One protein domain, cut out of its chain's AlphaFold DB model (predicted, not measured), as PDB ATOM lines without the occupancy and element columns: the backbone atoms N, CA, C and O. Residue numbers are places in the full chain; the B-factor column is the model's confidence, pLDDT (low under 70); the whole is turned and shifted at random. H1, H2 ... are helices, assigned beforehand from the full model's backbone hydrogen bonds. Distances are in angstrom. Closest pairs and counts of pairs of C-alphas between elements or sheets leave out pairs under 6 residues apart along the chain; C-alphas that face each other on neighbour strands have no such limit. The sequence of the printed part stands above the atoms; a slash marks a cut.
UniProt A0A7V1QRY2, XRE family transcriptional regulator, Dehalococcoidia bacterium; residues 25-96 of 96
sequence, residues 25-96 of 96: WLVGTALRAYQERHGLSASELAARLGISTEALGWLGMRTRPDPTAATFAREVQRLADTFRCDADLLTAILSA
ATOM      1  N   TRP A  25      49.896  28.730  -2.118       75.38
ATOM      2  CA  TRP A  25      49.735  30.011  -2.806       75.38
ATOM      3  C   TRP A  25      48.339  30.093  -3.428       75.38
ATOM      4  O   TRP A  25      48.030  29.408  -4.399       75.38
ATOM      5  N   LEU A  26      47.483  30.940  -2.861       86.44
ATOM      6  CA  LEU A  26      46.165  31.246  -3.406       86.44
ATOM      7  C   LEU A  26      46.215  32.470  -4.321       86.44
ATOM      8  O   LEU A  26      46.991  33.404  -4.104       86.44
ATOM      9  N   VAL A  27      45.308  32.510  -5.297       89.75
ATOM     10  CA  VAL A  27      45.072  33.687  -6.147       89.75
ATOM     11  C   VAL A  27      44.725  34.914  -5.295       89.75
ATOM     12  O   VAL A  27      45.150  36.024  -5.608       89.75
ATOM     13  N   GLY A  28      44.033  34.724  -4.166       88.31
ATOM     14  CA  GLY A  28      43.662  35.799  -3.245       88.31
ATOM     15  C   GLY A  28      44.853  36.595  -2.706       88.31
ATOM     16  O   GLY A  28      44.736  37.805  -2.521       88.31
ATOM     17  N   THR A  29      46.013  35.955  -2.525       88.00
ATOM     18  CA  THR A  29      47.241  36.632  -2.086       88.00
ATOM     19  C   THR A  29      47.763  37.584  -3.163       88.00
ATOM     20  O   THR A  29      48.111  38.722  -2.857       88.00
ATOM     21  N   ALA A  30      47.746  37.163  -4.432       90.12
ATOM     22  CA  ALA A  30      48.155  38.004  -5.559       90.12
ATOM     23  C   ALA A  30      47.164  39.157  -5.804       90.12
ATOM     24  O   ALA A  30      47.572  40.306  -5.967       90.12
ATOM     25  N   LEU A  31      45.855  38.883  -5.731       90.88
ATOM     26  CA  LEU A  31      44.814  39.914  -5.833       90.88
ATOM     27  C   LEU A  31      44.947  40.971  -4.730       90.88
ATOM     28  O   LEU A  31      44.710  42.156  -4.974       90.88
ATOM     29  N   ARG A  32      45.308  40.560  -3.510       88.44
ATOM     30  CA  ARG A  32      45.546  41.477  -2.391       88.44
ATOM     31  C   ARG A  32      46.792  42.332  -2.615       88.44
ATOM     32  O   ARG A  32      46.704  43.546  -2.471       88.44
ATOM     33  N   ALA A  33      47.910  41.728  -3.015       89.62
ATOM     34  CA  ALA A  33      49.133  42.468  -3.319       89.62
ATOM     35  C   ALA A  33      48.902  43.511  -4.428       89.62
ATOM     36  O   ALA A  33      49.363  44.647  -4.330       89.62
ATOM     37  N   TYR A  34      48.120  43.159  -5.452       91.38
ATOM     38  CA  TYR A  34      47.739  44.089  -6.511       91.38
ATOM     39  C   TYR A  34      46.848  45.236  -6.003       91.38
ATOM     40  O   TYR A  34      47.081  46.391  -6.354       91.38
ATOM     41  N   GLN A  35      45.866  44.949  -5.139       90.69
ATOM     42  CA  GLN A  35      45.046  45.985  -4.493       90.69
ATOM     43  C   GLN A  35      45.895  46.963  -3.683       90.69
ATOM     44  O   GLN A  35      45.754  48.169  -3.854       90.69
ATOM     45  N   GLU A  36      46.800  46.455  -2.848       91.56
ATOM     46  CA  GLU A  36      47.676  47.274  -2.005       91.56
ATOM     47  C   GLU A  36      48.628  48.130  -2.855       91.56
ATOM     48  O   GLU A  36      48.765  49.328  -2.613       91.56
ATOM     49  N   ARG A  37      49.218  47.555  -3.912       91.56
ATOM     50  CA  ARG A  37      50.118  48.265  -4.834       91.56
ATOM     51  C   ARG A  37      49.426  49.383  -5.617       91.56
ATOM     52  O   ARG A  37      50.055  50.398  -5.907       91.56
ATOM     53  N   HIS A  38      48.165  49.190  -5.994       90.62
ATOM     54  CA  HIS A  38      47.419  50.131  -6.833       90.62
ATOM     55  C   HIS A  38      46.385  50.965  -6.059       90.62
ATOM     56  O   HIS A  38      45.666  51.746  -6.680       90.62
ATOM     57  N   GLY A  39      46.301  50.808  -4.734       93.06
ATOM     58  CA  GLY A  39      45.336  51.510  -3.884       93.06
ATOM     59  C   GLY A  39      43.875  51.196  -4.217       93.06
ATOM     60  O   GLY A  39      43.037  52.087  -4.137       93.06
ATOM     61  N   LEU A  40      43.572  49.962  -4.635       92.00
ATOM     62  CA  LEU A  40      42.235  49.564  -5.088       92.00
ATOM     63  C   LEU A  40      41.439  48.884  -3.984       92.00
ATOM     64  O   LEU A  40      41.951  48.031  -3.262       92.00
ATOM     65  N   SER A  41      40.148  49.182  -3.935       91.31
ATOM     66  CA  SER A  41      39.181  48.365  -3.213       91.31
ATOM     67  C   SER A  41      38.863  47.069  -3.967       91.31
ATOM     68  O   SER A  41      39.026  46.959  -5.187       91.31
ATOM     69  N   ALA A  42      38.309  46.088  -3.251       85.81
ATOM     70  CA  ALA A  42      37.836  44.841  -3.850       85.81
ATOM     71  C   ALA A  42      36.761  45.077  -4.929       85.81
ATOM     72  O   ALA A  42      36.717  44.355  -5.921       85.81
ATOM     73  N   SER A  43      35.918  46.103  -4.758       91.25
ATOM     74  CA  SER A  43      34.897  46.488  -5.741       91.25
ATOM     75  C   SER A  43      35.521  46.999  -7.036       91.25
ATOM     76  O   SER A  43      35.098  46.610  -8.121       91.25
ATOM     77  N   GLU A  44      36.538  47.854  -6.936       93.69
ATOM     78  CA  GLU A  44      37.227  48.404  -8.107       93.69
ATOM     79  C   GLU A  44      38.029  47.330  -8.840       93.69
ATOM     80  O   GLU A  44      38.027  47.292 -10.070       93.69
ATOM     81  N   LEU A  45      38.679  46.422  -8.103       92.88
ATOM     82  CA  LEU A  45      39.370  45.285  -8.704       92.88
ATOM     83  C   LEU A  45      38.391  44.337  -9.410       92.88
ATOM     84  O   LEU A  45      38.653  43.930 -10.540       92.88
ATOM     85  N   ALA A  46      37.258  44.014  -8.779       92.06
ATOM     86  CA  ALA A  46      36.224  43.181  -9.387       92.06
ATOM     87  C   ALA A  46      35.691  43.814 -10.684       92.06
ATOM     88  O   ALA A  46      35.646  43.147 -11.715       92.06
ATOM     89  N   ALA A  47      35.399  45.120 -10.659       94.06
ATOM     90  CA  ALA A  47      34.956  45.865 -11.833       94.06
ATOM     91  C   ALA A  47      35.998  45.855 -12.963       94.06
ATOM     92  O   ALA A  47      35.637  45.663 -14.121       94.06
ATOM     93  N   ARG A  48      37.289  46.004 -12.641       94.56
ATOM     94  CA  ARG A  48      38.376  45.919 -13.632       94.56
ATOM     95  C   ARG A  48      38.536  44.532 -14.237       94.56
ATOM     96  O   ARG A  48      38.840  44.429 -15.415       94.56
ATOM     97  N   LEU A  49      38.317  43.485 -13.447       93.19
ATOM     98  CA  LEU A  49      38.299  42.104 -13.926       93.19
ATOM     99  C   LEU A  49      36.993  41.742 -14.654       93.19
ATOM    100  O   LEU A  49      36.894  40.638 -15.176       93.19
ATOM    101  N   GLY A  50      35.995  42.631 -14.684       95.25
ATOM    102  CA  GLY A  50      34.695  42.372 -15.308       95.25
ATOM    103  C   GLY A  50      33.808  41.392 -14.532       95.25
ATOM    104  O   GLY A  50      32.898  40.808 -15.115       95.25
ATOM    105  N   ILE A  51      34.049  41.199 -13.231       93.44
ATOM    106  CA  ILE A  51      33.329  40.231 -12.387       93.44
ATOM    107  C   ILE A  51      32.669  40.884 -11.174       93.44
ATOM    108  O   ILE A  51      32.953  42.022 -10.809       93.44
ATOM    109  N   SER A  52      31.778  40.141 -10.511       93.12
ATOM    110  CA  SER A  52      31.215  40.560  -9.228       93.12
ATOM    111  C   SER A  52      32.233  40.411  -8.092       93.12
ATOM    112  O   SER A  52      33.150  39.589  -8.144       93.12
ATOM    113  N   THR A  53      32.046  41.174  -7.015       88.88
ATOM    114  CA  THR A  53      32.846  41.046  -5.784       88.88
ATOM    115  C   THR A  53      32.729  39.659  -5.150       88.88
ATOM    116  O   THR A  53      33.691  39.163  -4.567       88.88
ATOM    117  N   GLU A  54      31.582  38.996  -5.306       89.81
ATOM    118  CA  GLU A  54      31.400  37.610  -4.881       89.81
ATOM    119  C   GLU A  54      32.274  36.653  -5.708       89.81
ATOM    120  O   GLU A  54      33.020  35.851  -5.145       89.81
ATOM    121  N   ALA A  55      32.243  36.775  -7.039       90.69
ATOM    122  CA  ALA A  55      33.086  35.984  -7.933       90.69
ATOM    123  C   ALA A  55      34.580  36.228  -7.678       90.69
ATOM    124  O   ALA A  55      35.364  35.283  -7.723       90.69
ATOM    125  N   LEU A  56      34.971  37.460  -7.328       90.88
ATOM    126  CA  LEU A  56      36.332  37.787  -6.899       90.88
ATOM    127  C   LEU A  56      36.727  37.015  -5.626       90.88
ATOM    128  O   LEU A  56      37.848  36.512  -5.529       90.88
ATOM    129  N   GLY A  57      35.804  36.868  -4.671       88.50
ATOM    130  CA  GLY A  57      36.007  36.045  -3.479       88.50
ATOM    131  C   GLY A  57      36.233  34.569  -3.816       88.50
ATOM    132  O   GLY A  57      37.181  33.958  -3.323       88.50
ATOM    133  N   TRP A  58      35.410  34.012  -4.709       90.62
ATOM    134  CA  TRP A  58      35.557  32.636  -5.196       90.62
ATOM    135  C   TRP A  58      36.855  32.413  -5.980       90.62
ATOM    136  O   TRP A  58      37.521  31.396  -5.788       90.62
ATOM    137  N   LEU A  59      37.244  33.371  -6.825       90.81
ATOM    138  CA  LEU A  59      38.512  33.359  -7.552       90.81
ATOM    139  C   LEU A  59      39.693  33.373  -6.581       90.81
ATOM    140  O   LEU A  59      40.632  32.600  -6.747       90.81
ATOM    141  N   GLY A  60      39.622  34.184  -5.524       90.25
ATOM    142  CA  GLY A  60      40.674  34.274  -4.517       90.25
ATOM    143  C   GLY A  60      40.923  32.980  -3.735       90.25
ATOM    144  O   GLY A  60      42.021  32.802  -3.215       90.25
ATOM    145  N   MET A  61      39.953  32.063  -3.692       89.12
ATOM    146  CA  MET A  61      40.098  30.737  -3.075       89.12
ATOM    147  C   MET A  61      40.713  29.687  -4.010       89.12
ATOM    148  O   MET A  61      40.951  28.557  -3.590       89.12
ATOM    149  N   ARG A  62      40.964  30.021  -5.281       90.88
ATOM    150  CA  ARG A  62      41.650  29.117  -6.209       90.88
ATOM    151  C   ARG A  62      43.148  29.089  -5.931       90.88
ATOM    152  O   ARG A  62      43.742  30.097  -5.544       90.88
ATOM    153  N   THR A  63      43.761  27.939  -6.191       89.31
ATOM    154  CA  THR A  63      45.218  27.797  -6.214       89.31
ATOM    155  C   THR A  63      45.803  28.711  -7.285       89.31
ATOM    156  O   THR A  63      45.305  28.744  -8.412       89.31
ATOM    157  N   ARG A  64      46.840  29.467  -6.925       87.94
ATOM    158  CA  ARG A  64      47.605  30.310  -7.843       87.94
ATOM    159  C   ARG A  64      48.417  29.402  -8.777       87.94
ATOM    160  O   ARG A  64      49.212  28.610  -8.272       87.94
ATOM    161  N   PRO A  65      48.252  29.528 -10.103       89.31
ATOM    162  CA  PRO A  65      49.158  28.917 -11.070       89.31
ATOM    163  C   PRO A  65      50.599  29.385 -10.836       89.31
ATOM    164  O   PRO A  65      50.822  30.568 -10.562       89.31
ATOM    165  N   ASP A  66      51.572  28.482 -10.953       86.88
ATOM    166  CA  ASP A  66      52.994  28.825 -10.835       86.88
ATOM    167  C   ASP A  66      53.436  29.649 -12.061       86.88
ATOM    168  O   ASP A  66      53.357  29.134 -13.178       86.88
ATOM    169  N   PRO A  67      53.913  30.899 -11.895       87.38
ATOM    170  CA  PRO A  67      54.329  31.750 -13.010       87.38
ATOM    171  C   PRO A  67      55.544  31.218 -13.785       87.38
ATOM    172  O   PRO A  67      55.758  31.620 -14.927       87.38
ATOM    173  N   THR A  68      56.335  30.317 -13.196       87.62
ATOM    174  CA  THR A  68      57.500  29.697 -13.848       87.62
ATOM    175  C   THR A  68      57.145  28.428 -14.626       87.62
ATOM    176  O   THR A  68      57.937  27.961 -15.449       87.62
ATOM    177  N   ALA A  69      55.949  27.871 -14.413       88.44
ATOM    178  CA  ALA A  69      55.508  26.671 -15.101       88.44
ATOM    179  C   ALA A  69      55.121  26.971 -16.557       88.44
ATOM    180  O   ALA A  69      54.393  27.916 -16.856       88.44
ATOM    181  N   ALA A  70      55.496  26.080 -17.480       91.88
ATOM    182  CA  ALA A  70      55.090  26.175 -18.888       91.88
ATOM    183  C   ALA A  70      53.558  26.123 -19.086       91.88
ATOM    184  O   ALA A  70      53.045  26.505 -20.137       91.88
ATOM    185  N   THR A  71      52.813  25.641 -18.084       91.56
ATOM    186  CA  THR A  71      51.347  25.576 -18.099       91.56
ATOM    187  C   THR A  71      50.668  26.848 -17.597       91.56
ATOM    188  O   THR A  71      49.448  26.934 -17.728       91.56
ATOM    189  N   PHE A  72      51.424  27.834 -17.099       91.25
ATOM    190  CA  PHE A  72      50.906  29.047 -16.461       91.25
ATOM    191  C   PHE A  72      49.826  29.742 -17.291       91.25
ATOM    192  O   PHE A  72      48.681  29.834 -16.858       91.25
ATOM    193  N   ALA A  73      50.153  30.152 -18.519       91.44
ATOM    194  CA  ALA A  73      49.227  30.887 -19.380       91.44
ATOM    195  C   ALA A  73      47.924  30.107 -19.629       91.44
ATOM    196  O   ALA A  73      46.831  30.665 -19.602       91.44
ATOM    197  N   ARG A  74      48.024  28.782 -19.800       94.00
ATOM    198  CA  ARG A  74      46.861  27.909 -19.994       94.00
ATOM    199  C   ARG A  74      46.003  27.806 -18.734       94.00
ATOM    200  O   ARG A  74      44.783  27.722 -18.832       94.00
ATOM    201  N   GLU A  75      46.621  27.755 -17.562       93.56
ATOM    202  CA  GLU A  75      45.907  27.694 -16.285       93.56
ATOM    203  C   GLU A  75      45.229  29.020 -15.951       93.56
ATOM    204  O   GLU A  75      44.067  29.015 -15.544       93.56
ATOM    205  N   VAL A  76      45.898  30.146 -16.210       93.75
ATOM    206  CA  VAL A  76      45.298  31.475 -16.074       93.75
ATOM    207  C   VAL A  76      44.121  31.642 -17.031       93.75
ATOM    208  O   VAL A  76      43.052  32.053 -16.587       93.75
ATOM    209  N   GLN A  77      44.258  31.229 -18.297       93.62
ATOM    210  CA  GLN A  77      43.150  31.272 -19.255       93.62
ATOM    211  C   GLN A  77      41.950  30.447 -18.771       93.62
ATOM    212  O   GLN A  77      40.821  30.925 -18.792       93.62
ATOM    213  N   ARG A  78      42.180  29.233 -18.252       94.38
ATOM    214  CA  ARG A  78      41.101  28.399 -17.691       94.38
ATOM    215  C   ARG A  78      40.395  29.067 -16.515       94.38
ATOM    216  O   ARG A  78      39.177  28.938 -16.388       94.38
ATOM    217  N   LEU A  79      41.140  29.744 -15.641       93.62
ATOM    218  CA  LEU A  79      40.554  30.517 -14.547       93.62
ATOM    219  C   LEU A  79      39.720  31.672 -15.104       93.62
ATOM    220  O   LEU A  79      38.565  31.819 -14.708       93.62
ATOM    221  N   ALA A  80      40.256  32.425 -16.061       94.25
ATOM    222  CA  ALA A  80      39.549  33.531 -16.688       94.25
ATOM    223  C   ALA A  80      38.235  33.086 -17.340       94.25
ATOM    224  O   ALA A  80      37.189  33.665 -17.056       94.25
ATOM    225  N   ASP A  81      38.249  31.987 -18.094       94.88
ATOM    226  CA  ASP A  81      37.050  31.417 -18.715       94.88
ATOM    227  C   ASP A  81      36.026  30.946 -17.667       94.88
ATOM    228  O   ASP A  81      34.823  31.181 -17.805       94.88
ATOM    229  N   THR A  82      36.495  30.313 -16.585       94.88
ATOM    230  CA  THR A  82      35.635  29.803 -15.500       94.88
ATOM    231  C   THR A  82      34.898  30.934 -14.786       94.88
ATOM    232  O   THR A  82      33.722  30.794 -14.453       94.88
ATOM    233  N   PHE A  83      35.587  32.049 -14.542       92.62
ATOM    234  CA  PHE A  83      35.035  33.208 -13.839       92.62
ATOM    235  C   PHE A  83      34.477  34.280 -14.782       92.62
ATOM    236  O   PHE A  83      33.890  35.246 -14.301       92.62
ATOM    237  N   ARG A  84      34.619  34.086 -16.101       94.19
ATOM    238  CA  ARG A  84      34.313  35.065 -17.155       94.19
ATOM    239  C   ARG A  84      34.940  36.430 -16.863       94.19
ATOM    240  O   ARG A  84      34.255  37.447 -16.923       94.19
ATOM    241  N   CYS A  85      36.220  36.425 -16.504       93.44
ATOM    242  CA  CYS A  85      36.979  37.631 -16.196       93.44
ATOM    243  C   CYS A  85      38.025  37.956 -17.264       93.44
ATOM    244  O   CYS A  85      38.301  37.155 -18.157       93.44
ATOM    245  N   ASP A  86      38.609  39.145 -17.153       94.31
ATOM    246  CA  ASP A  86      39.696  39.601 -18.015       94.31
ATOM    247  C   ASP A  86      40.972  38.759 -17.801       94.31
ATOM    248  O   ASP A  86      41.597  38.795 -16.733       94.31
ATOM    249  N   ALA A  87      41.337  37.969 -18.818       93.06
ATOM    250  CA  ALA A  87      42.470  37.045 -18.773       93.06
ATOM    251  C   ALA A  87      43.827  37.763 -18.778       93.06
ATOM    252  O   ALA A  87      44.763  37.300 -18.120       93.06
ATOM    253  N   ASP A  88      43.940  38.892 -19.479       93.62
ATOM    254  CA  ASP A  88      45.176  39.670 -19.570       93.62
ATOM    255  C   ASP A  88      45.489  40.333 -18.227       93.62
ATOM    256  O   ASP A  88      46.600  40.213 -17.699       93.62
ATOM    257  N   LEU A  89      44.482  40.957 -17.611       93.50
ATOM    258  CA  LEU A  89      44.607  41.537 -16.280       93.50
ATOM    259  C   LEU A  89      44.882  40.460 -15.227       93.50
ATOM    260  O   LEU A  89      45.745  40.650 -14.367       93.50
ATOM    261  N   LEU A  90      44.189  39.317 -15.289       93.94
ATOM    262  CA  LEU A  90      44.444  38.213 -14.366       93.94
ATOM    263  C   LEU A  90      45.876  37.679 -14.512       93.94
ATOM    264  O   LEU A  90      46.540  37.440 -13.505       93.94
ATOM    265  N   THR A  91      46.382  37.554 -15.740       94.50
ATOM    266  CA  THR A  91      47.774  37.164 -16.004       94.50
ATOM    267  C   THR A  91      48.742  38.154 -15.371       94.50
ATOM    268  O   THR A  91      49.607  37.733 -14.607       94.50
ATOM    269  N   ALA A  92      48.553  39.456 -15.604       92.88
ATOM    270  CA  ALA A  92      49.411  40.505 -15.057       92.88
ATOM    271  C   ALA A  92      49.455  40.499 -13.518       92.88
ATOM    272  O   ALA A  92      50.510  40.728 -12.927       92.88
ATOM    273  N   ILE A  93      48.326  40.206 -12.865       92.06
ATOM    274  CA  ILE A  93      48.244  40.073 -11.404       92.06
ATOM    275  C   ILE A  93      49.006  38.835 -10.919       92.06
ATOM    276  O   ILE A  93      49.679  38.884  -9.892       92.06
ATOM    277  N   LEU A  94      48.882  37.711 -11.628       90.44
ATOM    278  CA  LEU A  94      49.444  36.426 -11.208       90.44
ATOM    279  C   LEU A  94      50.918  36.243 -11.588       90.44
ATOM    280  O   LEU A  94      51.577  35.393 -10.989       90.44
ATOM    281  N   SER A  95      51.438  37.034 -12.527       87.81
ATOM    282  CA  SER A  95      52.855  37.063 -12.911       87.81
ATOM    283  C   SER A  95      53.684  38.113 -12.161       87.81
ATOM    284  O   SER A  95      54.893  38.174 -12.372       87.81
ATOM    285  N   ALA A  96      53.043  38.962 -11.348       75.69
ATOM    286  CA  ALA A  96      53.698  39.960 -10.499       75.69
ATOM    287  C   ALA A  96      54.240  39.351  -9.196       75.69
ATOM    288  O   ALA A  96      55.254  39.902  -8.716       75.69
TER     289      ALA A  96
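This is residues 25 to 96 of the 96 residues of the protein "XRE family transcriptional regulator" of Dehalococcoidia bacterium (UniProt A0A7V1QRY2). This is a small globule of short helices packed mostly crosswise, in which H5 lies nearest the middle, between the two longest helices, H1 and H4, and packs on both. H3 packs on one end of H1, and H2 sits about perpendicular to H3, far from the middle. The printed part has 72 residues with five named helices, H1 to H5 in that order along the chain, and no named strand; the class is all helix. The whole is compact, with a radius of gyration of the C-alphas of 10.9 A, and rounded, spanning 31 by 23 by 19 A.

Start at C-alpha 27, at (45.072, 33.687, -6.147); from there H1, residues 27 to 38, runs 16.6 A to C-alpha 38 at (47.419, 50.131, -6.833). The equally long H4, residues 72 to 83, also covers 16.6 A. H5, residues 87 to 94, covers 10.3 A and ends at C-alpha 94, at (49.444, 36.426, -11.208). H3, residues 53 to 60, measures 10.4 A, and H2, residues 42 to 48, measures 9.9 A.

Begin at H1, which touches H5 about perpendicular, at 87 degrees; their closest C-alphas, of Ala 30 and Leu 94, are 6.0 A apart. With residues 27 to 31 alone H1 also touches H3, at a steep tilt of 62 degrees, opposite ways, and here the closest C-alphas, of Gly 28 and Gly 60, are 3.6 A apart. H3 is the hub, touching three helices. It touches H2 about perpendicular, at 90 degrees, closest at the C-alphas of Ala 46 and Thr 53, 5.4 A. H3 and H4 only just touch, with 3 pairs of C-alphas within 8 A, the closest being those of Ala 55 and Phe 83, 6.8 A; they form a helical hairpin at a shallow tilt of 31 degrees, opposite ways, and H4 takes part with residues 79 to 83 alone. H4 touches H5 at a steep tilt of 62 degrees, opposite ways, closest at the C-alphas of Ala 80 and Ala 87, 5.0 A. H1 and H2 are close but not clearly touching, while H1 and H4 are apart, as are H3 and H5. In H1, H2, H3, H4 and H5 every O i to N i+4 pair is within hydrogen-bond range.

Look at Ser 43 and Ala 70 for the two C-alphas farthest apart, 31.5 A. The printed part has no cut. The link from H3 to H4, 11 residues, is long; the other three are tight. The mean pLDDT of the printed part is 91.0, and no printed residue is under 70.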